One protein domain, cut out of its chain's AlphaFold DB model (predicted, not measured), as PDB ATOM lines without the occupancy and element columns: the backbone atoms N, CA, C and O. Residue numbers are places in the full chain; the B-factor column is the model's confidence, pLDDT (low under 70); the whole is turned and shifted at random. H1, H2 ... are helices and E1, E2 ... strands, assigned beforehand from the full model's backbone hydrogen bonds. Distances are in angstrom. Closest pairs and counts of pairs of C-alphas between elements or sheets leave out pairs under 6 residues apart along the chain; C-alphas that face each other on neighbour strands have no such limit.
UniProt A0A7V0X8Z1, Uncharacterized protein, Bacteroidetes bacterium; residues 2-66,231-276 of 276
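Overview. This is residues 2 to 66 and 231 to 276 of the 276 residues of an uncharacterized protein of Bacteroidetes bacterium (UniProt A0A7V0X8Z1). A small, twisted sheet of five short strands forms the core, with the longest helix, H3, over one face and the short helix H2 over the other. H1 lies off to one side, beyond edge strand E1 and away from the sheet, while the long link of residues 22 to 36 loops out on the H2 side. The printed part has 111 residues, with three named helices and five named strands in the order H1, E1, E2, H2, E3, H3, E4, E5; the sheet runs E1, E2, E3, E5, E4 and is mixed. The class is mixed, helices and strands, with under half of the residues in named elements. The whole is compact, with a radius of gyration of the C-alphas of 13.6 A and spans of 38 by 34 by 24 A.

Arrangement. H1, residues 2 to 13, is not on the sheet and is apart from E2 (residues 37 to 40) and from H3 (residues 240 to 252). Edge strand E1, residues 19 to 21, is parallel to E2 at 8 degrees, with N 20 and O 37 2.9 A apart. E2, H2 (residues 43 to 49) and E3 (residues 59 to 62) form a strand-helix-strand unit, two parallel neighbour strands with a helix between, and its crossover is right-handed. N 61 and O 38 are 2.8 A apart. H2 is on the sheet at a height of 9.5 A, over E3 and along the strands at 20 degrees on the local plane; the closest C-alphas of H2 and E3 are those of Arg 43 and Leu 62, 7.2 A apart. On the opposite face H3 has a height of 9.1 A and lies over E2 and, only just, over E3, with 3 of its C-alphas falling there; its closest C-alpha pair with E2 is Ala 244 and Leu 39, 6.8 A. E5, residues 272 to 275, is parallel to E3, with N 62 and O 273 2.8 A apart. E5 and edge strand E4, residues 262 to 265, form an antiparallel hairpin, with N 263 and O 274 2.8 A apart. In H1, H2 and H3 every O i to N i+4 pair is within hydrogen-bond range.

Along the chain. H1 begins at C-alpha 2, (41.287, 26.479, -24.675), and is 17.3 A long. H3 runs 18.4 A from C-alpha 240, (13.897, 33.241, -22.955). H2 spans 9.9 A. E1 to E5 measure 6.3, 9.5, 10.2, 9.4 and 10.6 A, and E5 ends at C-alpha 275, (9.726, 25.721, -18.178).

Size, cuts and confidence. The two C-alphas farthest apart, those of Thr 13 and Asn 233, are 40.1 A apart. Residues 67 to 230 are not printed, and C-alphas 66 and 231 are 10.0 A apart across this cut. The link from E1 to E2 is long. The mean pLDDT of the printed part is 92.9, and it is under 70 at residue 2 and residues 52 to 55.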
ATOM      1  N   MET A   2      40.517  26.855 -25.881       61.69
ATOM      2  CA  MET A   2      41.287  26.479 -24.675       61.69
ATOM      3  C   MET A   2      41.168  27.510 -23.533       61.69
ATOM      4  O   MET A   2      41.040  27.134 -22.372       61.69
ATOM      5  N   TYR A   3      41.121  28.805 -23.869       73.06
ATOM      6  CA  TYR A   3      41.044  29.897 -22.887       73.06
ATOM      7  C   TYR A   3      39.767  29.879 -22.038       73.06
ATOM      8  O   TYR A   3      39.832  30.091 -20.833       73.06
ATOM      9  N   THR A   4      38.610  29.566 -22.629       83.19
ATOM     10  CA  THR A   4      37.338  29.526 -21.891       83.19
ATOM     11  C   THR A   4      37.315  28.410 -20.848       83.19
ATOM     12  O   THR A   4      36.818  28.621 -19.750       83.19
ATOM     13  N   ARG A   5      37.918  27.247 -21.134       88.56
ATOM     14  CA  ARG A   5      38.020  26.151 -20.153       88.56
ATOM     15  C   ARG A   5      38.949  26.504 -18.989       88.56
ATOM     16  O   ARG A   5      38.627  26.181 -17.853       88.56
ATOM     17  N   ALA A   6      40.057  27.201 -19.254       92.62
ATOM     18  CA  ALA A   6      40.951  27.683 -18.198       92.62
ATOM     19  C   ALA A   6      40.249  28.685 -17.264       92.62
ATOM     20  O   ALA A   6      40.397  28.587 -16.049       92.62
ATOM     21  N   LEU A   7      39.428  29.587 -17.817       93.75
ATOM     22  CA  LEU A   7      38.620  30.520 -17.024       93.75
ATOM     23  C   LEU A   7      37.601  29.799 -16.138       93.75
ATOM     24  O   LEU A   7      37.442  30.179 -14.984       93.75
ATOM     25  N   VAL A   8      36.954  28.740 -16.637       93.94
ATOM     26  CA  VAL A   8      36.027  27.932 -15.823       93.94
ATOM     27  C   VAL A   8      36.753  27.274 -14.649       93.94
ATOM     28  O   VAL A   8      36.253  27.295 -13.531       93.94
ATOM     29  N   VAL A   9      37.948  26.720 -14.877       93.44
ATOM     30  CA  VAL A   9      38.748  26.119 -13.799       93.44
ATOM     31  C   VAL A   9      39.169  27.171 -12.771       93.44
ATOM     32  O   VAL A   9      39.010  26.939 -11.576       93.44
ATOM     33  N   ALA A  10      39.649  28.336 -13.215       96.06
ATOM     34  CA  ALA A  10      40.019  29.430 -12.320       96.06
ATOM     35  C   ALA A  10      38.820  29.928 -11.494       96.06
ATOM     36  O   ALA A  10      38.930  30.064 -10.279       96.06
ATOM     37  N   ALA A  11      37.660  30.116 -12.127       96.00
ATOM     38  CA  ALA A  11      36.430  30.513 -11.450       96.00
ATOM     39  C   ALA A  11      36.013  29.499 -10.375       96.00
ATOM     40  O   ALA A  11      35.665  29.901  -9.270       96.00
ATOM     41  N   LYS A  12      36.134  28.193 -10.649       92.88
ATOM     42  CA  LYS A  12      35.865  27.144  -9.652       92.88
ATOM     43  C   LYS A  12      36.807  27.215  -8.450       92.88
ATOM     44  O   LYS A  12      36.338  27.065  -7.325       92.88
ATOM     45  N   THR A  13      38.099  27.473  -8.664       95.50
ATOM     46  CA  THR A  13      39.070  27.677  -7.571       95.50
ATOM     47  C   THR A  13      38.684  28.868  -6.692       95.50
ATOM     48  O   THR A  13      38.761  28.779  -5.470       95.50
ATOM     49  N   GLU A  14      38.198  29.944  -7.309       96.94
ATOM     50  CA  GLU A  14      37.749  31.167  -6.628       96.94
ATOM     51  C   GLU A  14      36.287  31.104  -6.145       96.94
ATOM     52  O   GLU A  14      35.751  32.095  -5.651       96.94
ATOM     53  N   GLN A  15      35.616  29.952  -6.277       94.88
ATOM     54  CA  GLN A  15      34.207  29.752  -5.902       94.88
ATOM     55  C   GLN A  15      33.236  30.730  -6.596       94.88
ATOM     56  O   GLN A  15      32.208  31.118  -6.036       94.88
ATOM     57  N   ILE A  16      33.552  31.122  -7.829       96.00
ATOM     58  CA  ILE A  16      32.714  31.962  -8.687       96.00
ATOM     59  C   ILE A  16      31.843  31.046  -9.562       96.00
ATOM     60  O   ILE A  16      32.398  30.271 -10.344       96.00
ATOM     61  N   PRO A  17      30.500  31.135  -9.484       96.44
ATOM     62  CA  PRO A  17      29.611  30.341 -10.326       96.44
ATOM     63  C   PRO A  17      29.816  30.611 -11.820       96.44
ATOM     64  O   PRO A  17      29.954  31.756 -12.253       96.44
ATOM     65  N   THR A  18      29.781  29.551 -12.620       97.00
ATOM     66  CA  THR A  18      30.006  29.599 -14.066       97.00
ATOM     67  C   THR A  18      28.769  29.186 -14.855       97.00
ATOM     68  O   THR A  18      28.099  28.205 -14.530       97.00
ATOM     69  N   PHE A  19      28.503  29.924 -15.934       97.25
ATOM     70  CA  PHE A  19      27.382  29.688 -16.839       97.25
ATOM     71  C   PHE A  19      27.875  29.407 -18.256       97.25
ATOM     72  O   PHE A  19      28.715  30.132 -18.793       97.25
ATOM     73  N   TYR A  20      27.300  28.387 -18.884       96.50
ATOM     74  CA  TYR A  20      27.286  28.246 -20.334       96.50
ATOM     75  C   TYR A  20      25.966  28.774 -20.882       96.50
ATOM     76  O   TYR A  20      24.910  28.379 -20.403       96.50
ATOM     77  N   VAL A  21      26.028  29.629 -21.902       96.62
ATOM     78  CA  VAL A  21      24.849  30.094 -22.639       96.62
ATOM     79  C   VAL A  21      24.983  29.620 -24.077       96.62
ATOM     80  O   VAL A  21      25.945  29.972 -24.772       96.62
ATOM     81  N   GLN A  22      24.048  28.782 -24.513       95.62
ATOM     82  CA  GLN A  22      23.994  28.328 -25.896       95.62
ATOM     83  C   GLN A  22      23.709  29.520 -26.827       95.62
ATOM     84  O   GLN A  22      22.865  30.358 -26.537       95.62
ATOM     85  N   HIS A  23      24.436  29.606 -27.944       89.25
ATOM     86  CA  HIS A  23      24.266  30.667 -28.955       89.25
ATOM     87  C   HIS A  23      23.977  30.122 -30.364       89.25
ATOM     88  O   HIS A  23      23.610  30.870 -31.277       89.25
ATOM     89  N   ALA A  24      24.199  28.822 -30.550       89.19
ATOM     90  CA  ALA A  24      24.010  28.094 -31.787       89.19
ATOM     91  C   ALA A  24      23.705  26.635 -31.457       89.19
ATOM     92  O   ALA A  24      24.078  26.130 -30.395       89.19
ATOM     93  N   SER A  25      23.060  25.961 -32.396       92.88
ATOM     94  CA  SER A  25      22.722  24.552 -32.277       92.88
ATOM     95  C   SER A  25      23.979  23.703 -32.147       92.88
ATOM     96  O   SER A  25      25.020  23.977 -32.746       92.88
ATOM     97  N   VAL A  26      23.883  22.661 -31.332       93.31
ATOM     98  CA  VAL A  26      25.013  21.798 -30.992       93.31
ATOM     99  C   VAL A  26      24.937  20.483 -31.758       93.31
ATOM    100  O   VAL A  26      23.904  20.117 -32.328       93.31
ATOM    101  N   THR A  27      26.050  19.755 -31.777       91.25
ATOM    102  CA  THR A  27      26.146  18.436 -32.412       91.25
ATOM    103  C   THR A  27      26.640  17.406 -31.412       91.25
ATOM    104  O   THR A  27      27.261  17.751 -30.404       91.25
ATOM    105  N   ALA A  28      26.459  16.127 -31.745       87.31
ATOM    106  CA  ALA A  28      26.982  14.997 -30.979       87.31
ATOM    107  C   ALA A  28      28.531  14.923 -30.928       87.31
ATOM    108  O   ALA A  28      29.086  13.955 -30.421       87.31
ATOM    109  N   LYS A  29      29.253  15.923 -31.453       88.19
ATOM    110  CA  LYS A  29      30.721  16.033 -31.377       88.19
ATOM    111  C   LYS A  29      31.187  17.107 -30.391       88.19
ATOM    112  O   LYS A  29      32.381  17.205 -30.125       88.19
ATOM    113  N   PHE A  30      30.271  17.919 -29.856       89.00
ATOM    114  CA  PHE A  30      30.625  18.967 -28.896       89.00
ATOM    115  C   PHE A  30      31.177  18.349 -27.602       89.00
ATOM    116  O   PHE A  30      30.728  17.259 -27.226       89.00
ATOM    117  N   PRO A  31      32.148  19.015 -26.944       89.06
ATOM    118  CA  PRO A  31      32.726  18.538 -25.693       89.06
ATOM    119  C   PRO A  31      31.702  18.591 -24.556       89.06
ATOM    120  O   PRO A  31      30.713  19.312 -24.635       89.06
ATOM    121  N   GLU A  32      31.981  17.866 -23.479       89.81
ATOM    122  CA  GLU A  32      31.203  17.910 -22.237       89.81
ATOM    123  C   GLU A  32      31.030  19.336 -21.675       89.81
ATOM    124  O   GLU A  32      31.915  20.200 -21.784       89.81
ATOM    125  N   LEU A  33      29.892  19.556 -21.015       92.12
ATOM    126  CA  LEU A  33      29.646  20.743 -20.202       92.12
ATOM    127  C   LEU A  33      30.471  20.642 -18.916       92.12
ATOM    128  O   LEU A  33      30.382  19.654 -18.196       92.12
ATOM    129  N   ILE A  34      31.268  21.667 -18.616       92.31
ATOM    130  CA  ILE A  34      32.123  21.715 -17.413       92.31
ATOM    131  C   ILE A  34      31.746  22.853 -16.460       92.31
ATOM    132  O   ILE A  34      32.527  23.194 -15.571       92.31
ATOM    133  N   PHE A  35      30.584  23.459 -16.665       94.44
ATOM    134  CA  PHE A  35      30.115  24.650 -15.961       94.44
ATOM    135  C   PHE A  35      29.314  24.253 -14.716       94.44
ATOM    136  O   PHE A  35      29.030  23.074 -14.510       94.44
ATOM    137  N   ASP A  36      28.956  25.212 -13.871       95.56
ATOM    138  CA  ASP A  36      28.015  24.948 -12.773       95.56
ATOM    139  C   ASP A  36      26.580  24.912 -13.310       95.56
ATOM    140  O   ASP A  36      25.779  24.055 -12.932       95.56
ATOM    141  N   TYR A  37      26.295  25.801 -14.265       97.81
ATOM    142  CA  TYR A  37      25.007  25.929 -14.932       97.81
ATOM    143  C   TYR A  37      25.170  25.954 -16.454       97.81
ATOM    144  O   TYR A  37      26.107  26.552 -16.989       97.81
ATOM    145  N   ALA A  38      24.223  25.351 -17.165       97.56
ATOM    146  CA  ALA A  38      24.086  25.481 -18.610       97.56
ATOM    147  C   ALA A  38      22.669  25.919 -18.967       97.56
ATOM    148  O   ALA A  38      21.693  25.263 -18.613       97.56
ATOM    149  N   LEU A  39      22.580  27.026 -19.691       98.50
ATOM    150  CA  LEU A  39      21.353  27.572 -20.240       98.50
ATOM    151  C   LEU A  39      21.280  27.131 -21.705       98.50
ATOM    152  O   LEU A  39      21.972  27.681 -22.569       98.50
ATOM    153  N   LEU A  40      20.526  26.061 -21.950       98.38
ATOM    154  CA  LEU A  40      20.382  25.437 -23.267       98.38
ATOM    155  C   LEU A  40      19.057  25.844 -23.910       98.38
ATOM    156  O   LEU A  40      18.106  26.198 -23.221       98.38
ATOM    157  N   GLU A  41      18.977  25.768 -25.235       98.12
ATOM    158  CA  GLU A  41      17.786  26.240 -25.954       98.12
ATOM    159  C   GLU A  41      16.617  25.247 -25.861       98.12
ATOM    160  O   GLU A  41      15.468  25.653 -25.692       98.12
ATOM    161  N   GLY A  42      16.885  23.938 -25.900       97.56
ATOM    162  CA  GLY A  42      15.837  22.918 -25.898       97.56
ATOM    163  C   GLY A  42      16.337  21.494 -25.672       97.56
ATOM    164  O   GLY A  42      17.526  21.255 -25.440       97.56
ATOM    165  N   ARG A  43      15.401  20.538 -25.738       96.75
ATOM    166  CA  ARG A  43      15.649  19.118 -25.441       96.75
ATOM    167  C   ARG A  43      16.681  18.495 -26.384       96.75
ATOM    168  O   ARG A  43      17.483  17.693 -25.922       96.75
ATOM    169  N   ASP A  44      16.720  18.894 -27.655       96.50
ATOM    170  CA  ASP A  44      17.750  18.445 -28.607       96.50
ATOM    171  C   ASP A  44      19.176  18.665 -28.070       96.50
ATOM    172  O   ASP A  44      19.999  17.747 -28.046       96.50
ATOM    173  N   ALA A  45      19.462  19.876 -27.583       96.31
ATOM    174  CA  ALA A  45      20.777  20.220 -27.060       96.31
ATOM    175  C   ALA A  45      21.099  19.432 -25.785       96.31
ATOM    176  O   ALA A  45      22.214  18.927 -25.651       96.31
ATOM    177  N   LEU A  46      20.121  19.279 -24.883       96.25
ATOM    178  CA  LEU A  46      20.262  18.454 -23.682       96.25
ATOM    179  C   LEU A  46      20.658  17.022 -24.044       96.25
ATOM    180  O   LEU A  46      21.693  16.563 -23.578       96.25
ATOM    181  N   LEU A  47      19.907  16.359 -24.927       94.06
ATOM    182  CA  LEU A  47      20.187  14.979 -25.339       94.06
ATOM    183  C   LEU A  47      21.562  14.844 -26.004       94.06
ATOM    184  O   LEU A  47      22.275  13.865 -25.796       94.06
ATOM    185  N   LYS A  48      21.981  15.849 -26.780       93.19
ATOM    186  CA  LYS A  48      23.314  15.865 -27.395       93.19
ATOM    187  C   LYS A  48      24.435  16.064 -26.386       93.19
ATOM    188  O   LYS A  48      25.540  15.613 -26.680       93.19
ATOM    189  N   TYR A  49      24.213  16.738 -25.263       93.12
ATOM    190  CA  TYR A  49      25.198  16.834 -24.180       93.12
ATOM    191  C   TYR A  49      25.131  15.646 -23.216       93.12
ATOM    192  O   TYR A  49      26.145  15.288 -22.617       93.12
ATOM    193  N   ASP A  50      23.974  15.002 -23.117       90.38
ATOM    194  CA  ASP A  50      23.693  13.885 -22.225       90.38
ATOM    195  C   ASP A  50      24.136  12.534 -22.815       90.38
ATOM    196  O   ASP A  50      23.341  11.641 -23.091       90.38
ATOM    197  N   ARG A  51      25.442  12.388 -23.072       78.31
ATOM    198  CA  ARG A  51      26.007  11.189 -23.735       78.31
ATOM    199  C   ARG A  51      26.463  10.078 -22.791       78.31
ATOM    200  O   ARG A  51      26.971   9.068 -23.263       78.31
ATOM    201  N   GLY A  52      26.288  10.255 -21.484       63.22
ATOM    202  CA  GLY A  52      26.773   9.317 -20.479       63.22
ATOM    203  C   GLY A  52      28.298   9.364 -20.291       63.22
ATOM    204  O   GLY A  52      29.073   9.180 -21.216       63.22
ATOM    205  N   TYR A  53      28.690   9.581 -19.037       56.16
ATOM    206  CA  TYR A  53      30.021   9.461 -18.425       56.16
ATOM    207  C   TYR A  53      31.234  10.264 -18.985       56.16
ATOM    208  O   TYR A  53      31.572  10.162 -20.161       56.16
ATOM    209  N   PRO A  54      32.000  10.957 -18.110       60.62
ATOM    210  CA  PRO A  54      31.653  11.260 -16.722       60.62
ATOM    211  C   PRO A  54      30.414  12.161 -16.688       60.62
ATOM    212  O   PRO A  54      30.293  13.103 -17.464       60.62
ATOM    213  N   ILE A  55      29.449  11.819 -15.825       66.44
ATOM    214  CA  ILE A  55      28.245  12.639 -15.664       66.44
ATOM    215  C   ILE A  55      28.713  13.982 -15.117       66.44
ATOM    216  O   ILE A  55      29.299  14.060 -14.036       66.44
ATOM    217  N   SER A  56      28.504  15.032 -15.904       80.88
ATOM    218  CA  SER A  56      28.802  16.385 -15.472       80.88
ATOM    219  C   SER A  56      27.859  16.779 -14.339       80.88
ATOM    220  O   SER A  56      26.662  16.520 -14.403       80.88
ATOM    221  N   ASN A  57      28.381  17.482 -13.334       87.44
ATOM    222  CA  ASN A  57      27.560  18.095 -12.285       87.44
ATOM    223  C   ASN A  57      26.878  19.399 -12.749       87.44
ATOM    224  O   ASN A  57      26.313  20.118 -11.927       87.44
ATOM    225  N   THR A  58      26.960  19.728 -14.045       93.94
ATOM    226  CA  THR A  58      26.301  20.906 -14.618       93.94
ATOM    227  C   THR A  58      24.787  20.777 -14.456       93.94
ATOM    228  O   THR A  58      24.195  19.811 -14.939       93.94
ATOM    229  N   LYS A  59      24.147  21.772 -13.838       96.50
ATOM    230  CA  LYS A  59      22.684  21.893 -13.828       96.50
ATOM    231  C   LYS A  59      22.216  22.556 -15.118       96.50
ATOM    232  O   LYS A  59      22.681  23.643 -15.460       96.50
ATOM    233  N   VAL A  60      21.300  21.916 -15.829       97.88
ATOM    234  CA  VAL A  60      20.810  22.383 -17.128       97.88
ATOM    235  C   VAL A  60      19.440  23.035 -16.977       97.88
ATOM    236  O   VAL A  60      18.538  22.451 -16.392       97.88
ATOM    237  N   PHE A  61      19.260  24.211 -17.567       98.62
ATOM    238  CA  PHE A  61      17.967  24.875 -17.702       98.62
ATOM    239  C   PHE A  61      17.676  25.089 -19.185       98.62
ATOM    240  O   PHE A  61      18.490  25.680 -19.898       98.62
ATOM    241  N   LEU A  62      16.535  24.589 -19.659       98.62
ATOM    242  CA  LEU A  62      16.086  24.790 -21.033       98.62
ATOM    243  C   LEU A  62      15.372  26.138 -21.146       98.62
ATOM    244  O   LEU A  62      14.178  26.233 -20.895       98.62
ATOM    245  N   ILE A  63      16.108  27.184 -21.499       98.50
ATOM    246  CA  ILE A  63      15.623  28.568 -21.463       98.50
ATOM    247  C   ILE A  63      14.970  29.035 -22.769       98.50
ATOM    248  O   ILE A  63      14.430  30.129 -22.789       98.50
ATOM    249  N   GLY A  64      15.023  28.262 -23.858       98.06
ATOM    250  CA  GLY A  64      14.655  28.768 -25.187       98.06
ATOM    251  C   GLY A  64      15.781  29.574 -25.841       98.06
ATOM    252  O   GLY A  64      16.948  29.414 -25.491       98.06
ATOM    253  N   MET A  65      15.455  30.424 -26.816       97.69
ATOM    254  CA  MET A  65      16.437  31.145 -27.638       97.69
ATOM    255  C   MET A  65      16.338  32.668 -27.418       97.69
ATOM    256  O   MET A  65      15.585  33.327 -28.133       97.69
ATOM    257  N   PRO A  66      17.147  33.272 -26.518       97.25
ATOM    258  CA  PRO A  66      17.073  34.707 -26.201       97.25
ATOM    259  C   PRO A  66      17.165  35.644 -27.406       97.25
ATOM    260  O   PRO A  66      16.502  36.675 -27.460       97.25
ATOM    261  N   THR A 231      10.795  27.040 -24.948       97.69
ATOM    262  CA  THR A 231       9.784  28.064 -24.651       97.69
ATOM    263  C   THR A 231       8.646  28.116 -25.667       97.69
ATOM    264  O   THR A 231       7.585  28.651 -25.349       97.69
ATOM    265  N   VAL A 232       8.798  27.500 -26.847       97.25
ATOM    266  CA  VAL A 232       7.750  27.468 -27.885       97.25
ATOM    267  C   VAL A 232       6.432  26.957 -27.298       97.25
ATOM    268  O   VAL A 232       6.385  25.874 -26.704       97.25
ATOM    269  N   ASN A 233       5.356  27.722 -27.488       93.81
ATOM    270  CA  ASN A 233       3.999  27.402 -27.039       93.81
ATOM    271  C   ASN A 233       3.895  27.134 -25.523       93.81
ATOM    272  O   ASN A 233       3.142  26.262 -25.091       93.81
ATOM    273  N   THR A 234       4.671  27.869 -24.722       95.25
ATOM    274  CA  THR A 234       4.546  27.957 -23.253       95.25
ATOM    275  C   THR A 234       4.169  29.382 -22.852       95.25
ATOM    276  O   THR A 234       4.185  30.284 -23.689       95.25
ATOM    277  N   SER A 235       3.896  29.624 -21.569       95.81
ATOM    278  CA  SER A 235       3.774  30.989 -21.031       95.81
ATOM    279  C   SER A 235       5.071  31.801 -21.114       95.81
ATOM    280  O   SER A 235       5.031  33.015 -20.954       95.81
ATOM    281  N   HIS A 236       6.206  31.150 -21.375       97.00
ATOM    282  CA  HIS A 236       7.525  31.774 -21.482       97.00
ATOM    283  C   HIS A 236       7.969  32.004 -22.932       97.00
ATOM    284  O   HIS A 236       9.135  32.307 -23.190       97.00
ATOM    285  N   ASP A 237       7.070  31.827 -23.898       96.75
ATOM    286  CA  ASP A 237       7.376  32.050 -25.303       96.75
ATOM    287  C   ASP A 237       7.683  33.529 -25.582       96.75
ATOM    288  O   ASP A 237       6.900  34.403 -25.228       96.75
ATOM    289  N   GLY A 238       8.845  33.812 -26.175       97.25
ATOM    290  CA  GLY A 238       9.359  35.179 -26.311       97.25
ATOM    291  C   GLY A 238       9.985  35.775 -25.040       97.25
ATOM    292  O   GLY A 238      10.337  36.951 -25.050       97.25
ATOM    293  N   HIS A 239      10.161  34.986 -23.972       97.81
ATOM    294  CA  HIS A 239      10.713  35.420 -22.677       97.81
ATOM    295  C   HIS A 239      11.945  34.594 -22.245       97.81
ATOM    296  O   HIS A 239      12.231  34.423 -21.057       97.81
ATOM    297  N   SER A 240      12.709  34.072 -23.205       97.88
ATOM    298  CA  SER A 240      13.897  33.241 -22.955       97.88
ATOM    299  C   SER A 240      14.999  33.998 -22.190       97.88
ATOM    300  O   SER A 240      15.691  33.439 -21.336       97.88
ATOM    301  N   CYS A 241      15.168  35.288 -22.482       97.62
ATOM    302  CA  CYS A 241      16.112  36.196 -21.842       97.62
ATOM    303  C   CYS A 241      15.755  36.426 -20.369       97.62
ATOM    304  O   CYS A 241      16.649  36.440 -19.529       97.62
ATOM    305  N   GLU A 242      14.463  36.536 -20.052       97.75
ATOM    306  CA  GLU A 242      13.974  36.700 -18.677       97.75
ATOM    307  C   GLU A 242      14.221  35.442 -17.840       97.75
ATOM    308  O   GLU A 242      14.671  35.533 -16.696       97.75
ATOM    309  N   LEU A 243      14.003  34.253 -18.420       97.88
ATOM    310  CA  LEU A 243      14.371  32.990 -17.773       97.88
ATOM    311  C   LEU A 243      15.876  32.946 -17.480       97.88
ATOM    312  O   LEU A 243      16.289  32.609 -16.369       97.88
ATOM    313  N   ALA A 244      16.702  33.313 -18.464       98.00
ATOM    314  CA  ALA A 244      18.153  33.316 -18.328       98.00
ATOM    315  C   ALA A 244      18.641  34.303 -17.257       98.00
ATOM    316  O   ALA A 244      19.425  33.924 -16.381       98.00
ATOM    317  N   SER A 245      18.183  35.559 -17.311       97.56
ATOM    318  CA  SER A 245      18.595  36.608 -16.377       97.56
ATOM    319  C   SER A 245      18.153  36.289 -14.956       97.56
ATOM    320  O   SER A 245      18.969  36.399 -14.044       97.56
ATOM    321  N   SER A 246      16.928  35.790 -14.766       97.44
ATOM    322  CA  SER A 246      16.413  35.406 -13.450       97.44
ATOM    323  C   SER A 246      17.288  34.348 -12.771       97.44
ATOM    324  O   SER A 246      17.652  34.503 -11.603       97.44
ATOM    325  N   ILE A 247      17.696  33.298 -13.496       98.06
ATOM    326  CA  ILE A 247      18.602  32.272 -12.953       98.06
ATOM    327  C   ILE A 247      19.950  32.901 -12.575       98.06
ATOM    328  O   ILE A 247      20.452  32.684 -11.468       98.06
ATOM    329  N   ILE A 248      20.544  33.680 -13.485       98.06
ATOM    330  CA  ILE A 248      21.864  34.293 -13.284       98.06
ATOM    331  C   ILE A 248      21.847  35.237 -12.078       98.06
ATOM    332  O   ILE A 248      22.743  35.166 -11.238       98.06
ATOM    333  N   GLU A 249      20.830  36.086 -11.953       98.00
ATOM    334  CA  GLU A 249      20.685  37.045 -10.856       98.00
ATOM    335  C   GLU A 249      20.534  36.353  -9.501       98.00
ATOM    336  O   GLU A 249      21.178  36.752  -8.526       98.00
ATOM    337  N   GLN A 250      19.725  35.294  -9.424       97.62
ATOM    338  CA  GLN A 250      19.552  34.523  -8.193       97.62
ATOM    339  C   GLN A 250      20.875  33.890  -7.747       97.62
ATOM    340  O   GLN A 250      21.281  34.051  -6.592       97.62
ATOM    341  N   VAL A 251      21.598  33.257  -8.672       97.44
ATOM    342  CA  VAL A 251      22.901  32.639  -8.388       97.44
ATOM    343  C   VAL A 251      23.956  33.687  -8.025       97.44
ATOM    344  O   VAL A 251      24.704  33.487  -7.065       97.44
ATOM    345  N   ALA A 252      24.005  34.822  -8.728       96.00
ATOM    346  CA  ALA A 252      24.931  35.919  -8.432       96.00
ATOM    347  C   ALA A 252      24.706  36.501  -7.027       96.00
ATOM    348  O   ALA A 252      25.655  36.885  -6.343       96.00
ATOM    349  N   GLN A 253      23.459  36.502  -6.557       96.50
ATOM    350  CA  GLN A 253      23.076  36.906  -5.203       96.50
ATOM    351  C   GLN A 253      23.215  35.777  -4.167       96.50
ATOM    352  O   GLN A 253      22.764  35.928  -3.032       96.50
ATOM    353  N   LYS A 254      23.841  34.648  -4.533       93.56
ATOM    354  CA  LYS A 254      24.021  33.453  -3.689       93.56
ATOM    355  C   LYS A 254      22.700  32.860  -3.176       93.56
ATOM    356  O   LYS A 254      22.680  32.206  -2.132       93.56
ATOM    357  N   ARG A 255      21.600  33.075  -3.903       93.88
ATOM    358  CA  ARG A 255      20.299  32.446  -3.650       93.88
ATOM    359  C   ARG A 255      20.217  31.113  -4.392       93.88
ATOM    360  O   ARG A 255      20.905  30.899  -5.390       93.88
ATOM    361  N   GLN A 256      19.384  30.201  -3.894       92.88
ATOM    362  CA  GLN A 256      18.994  29.036  -4.689       92.88
ATOM    363  C   GLN A 256      18.102  29.499  -5.841       92.88
ATOM    364  O   GLN A 256      17.345  30.451  -5.673       92.88
ATOM    365  N   VAL A 257      18.220  28.835  -6.993       95.56
ATOM    366  CA  VAL A 257      17.316  29.073  -8.121       95.56
ATOM    367  C   VAL A 257      15.924  28.618  -7.711       95.56
ATOM    368  O   VAL A 257      15.749  27.467  -7.315       95.56
ATOM    369  N   ASP A 258      14.966  29.526  -7.807       94.81
ATOM    370  CA  ASP A 258      13.551  29.241  -7.650       94.81
ATOM    371  C   ASP A 258      13.078  28.289  -8.757       94.81
ATOM    372  O   ASP A 258      13.203  28.576  -9.951       94.81
ATOM    373  N   LEU A 259      12.564  27.132  -8.337       96.12
ATOM    374  CA  LEU A 259      12.102  26.062  -9.214       96.12
ATOM    375  C   LEU A 259      10.576  26.068  -9.394       96.12
ATOM    376  O   LEU A 259      10.060  25.173 -10.058       96.12
ATOM    377  N   GLU A 260       9.852  27.061  -8.862       93.81
ATOM    378  CA  GLU A 260       8.385  27.136  -8.956       93.81
ATOM    379  C   GLU A 260       7.850  27.171 -10.389       93.81
ATOM    380  O   GLU A 260       6.726  26.739 -10.598       93.81
ATOM    381  N   ASN A 261       8.635  27.629 -11.371       91.81
ATOM    382  CA  ASN A 261       8.258  27.655 -12.794       91.81
ATOM    383  C   ASN A 261       8.964  26.572 -13.630       91.81
ATOM    384  O   ASN A 261       8.960  26.625 -14.860       91.81
ATOM    385  N   TRP A 262       9.600  25.601 -12.973       96.69
ATOM    386  CA  TRP A 262      10.464  24.621 -13.617       96.69
ATOM    387  C   TRP A 262       9.997  23.196 -13.344       96.69
ATOM    388  O   TRP A 262       9.795  22.782 -12.204       96.69
ATOM    389  N   ARG A 263       9.911  22.395 -14.404       96.56
ATOM    390  CA  ARG A 263       9.711  20.952 -14.327       96.56
ATOM    391  C   ARG A 263      11.042  20.231 -14.476       96.56
ATOM    392  O   ARG A 263      11.804  20.513 -15.397       96.56
ATOM    393  N   VAL A 264      11.296  19.258 -13.603       97.00
ATOM    394  CA  VAL A 264      12.449  18.355 -13.721       97.00
ATOM    395  C   VAL A 264      12.273  17.433 -14.930       97.00
ATOM    396  O   VAL A 264      11.210  16.840 -15.117       97.00
ATOM    397  N   ILE A 265      13.327  17.284 -15.730       96.38
ATOM    398  CA  ILE A 265      13.411  16.320 -16.832       96.38
ATOM    399  C   ILE A 265      14.061  15.048 -16.279       96.38
ATOM    400  O   ILE A 265      15.242  15.049 -15.940       96.38
ATOM    401  N   HIS A 266      13.291  13.967 -16.161       92.06
ATOM    402  CA  HIS A 266      13.760  12.706 -15.570       92.06
ATOM    403  C   HIS A 266      14.409  11.765 -16.591       92.06
ATOM    404  O   HIS A 266      15.039  10.781 -16.213       92.06
ATOM    405  N   GLU A 267      14.239  12.049 -17.881       89.19
ATOM    406  CA  GLU A 267      14.735  11.223 -18.980       89.19
ATOM    407  C   GLU A 267      16.229  11.445 -19.280       89.19
ATOM    408  O   GLU A 267      16.789  10.704 -20.086       89.19
ATOM    409  N   ALA A 268      16.863  12.445 -18.655       88.00
ATOM    410  CA  ALA A 268      18.272  12.789 -18.846       88.00
ATOM    411  C   ALA A 268      19.139  12.373 -17.644       88.00
ATOM    412  O   ALA A 268      18.687  12.418 -16.498       88.00
ATOM    413  N   ALA A 269      20.402  12.004 -17.878       89.19
ATOM    414  CA  ALA A 269      21.358  11.736 -16.799       89.19
ATOM    415  C   ALA A 269      21.886  13.032 -16.154       89.19
ATOM    416  O   ALA A 269      22.272  13.030 -14.983       89.19
ATOM    417  N   LEU A 270      21.891  14.142 -16.898       91.44
ATOM    418  CA  LEU A 270      22.111  15.485 -16.354       91.44
ATOM    419  C   LEU A 270      20.897  15.956 -15.542       91.44
ATOM    420  O   LEU A 270      19.754  15.772 -15.952       91.44
ATOM    421  N   ILE A 271      21.146  16.658 -14.430       94.44
ATOM    422  CA  ILE A 271      20.084  17.361 -13.695       94.44
ATOM    423  C   ILE A 271      19.583  18.499 -14.584       94.44
ATOM    424  O   ILE A 271      20.275  19.509 -14.738       94.44
ATOM    425  N   ALA A 272      18.396  18.332 -15.159       96.94
ATOM    426  CA  ALA A 272      17.858  19.246 -16.152       96.94
ATOM    427  C   ALA A 272      16.429  19.693 -15.827       96.94
ATOM    428  O   ALA A 272      15.632  18.936 -15.272       96.94
ATOM    429  N   TYR A 273      16.121  20.930 -16.207       98.12
ATOM    430  CA  TYR A 273      14.834  21.576 -15.988       98.12
ATOM    431  C   TYR A 273      14.305  22.185 -17.288       98.12
ATOM    432  O   TYR A 273      15.076  22.736 -18.075       98.12
ATOM    433  N   GLU A 274      12.993  22.140 -17.495       97.50
ATOM    434  CA  GLU A 274      12.285  22.871 -18.554       97.50
ATOM    435  C   GLU A 274      11.181  23.755 -17.962       97.50
ATOM    436  O   GLU A 274      10.665  23.427 -16.891       97.50
ATOM    437  N   PRO A 275      10.823  24.870 -18.619       95.62
ATOM    438  CA  PRO A 275       9.726  25.721 -18.178       95.62
ATOM    439  C   PRO A 275       8.402  24.947 -18.180       95.62
ATOM    440  O   PRO A 275       8.171  24.116 -19.068       95.62
ATOM    441  N   MET A 276       7.563  25.212 -17.174       90.44
ATOM    442  CA  MET A 276       6.202  24.668 -17.089       90.44
ATOM    443  C   MET A 276       5.233  25.300 -18.089       90.44
ATOM    444  O   MET A 276       5.444  26.463 -18.499       90.44
TER     445      MET A 276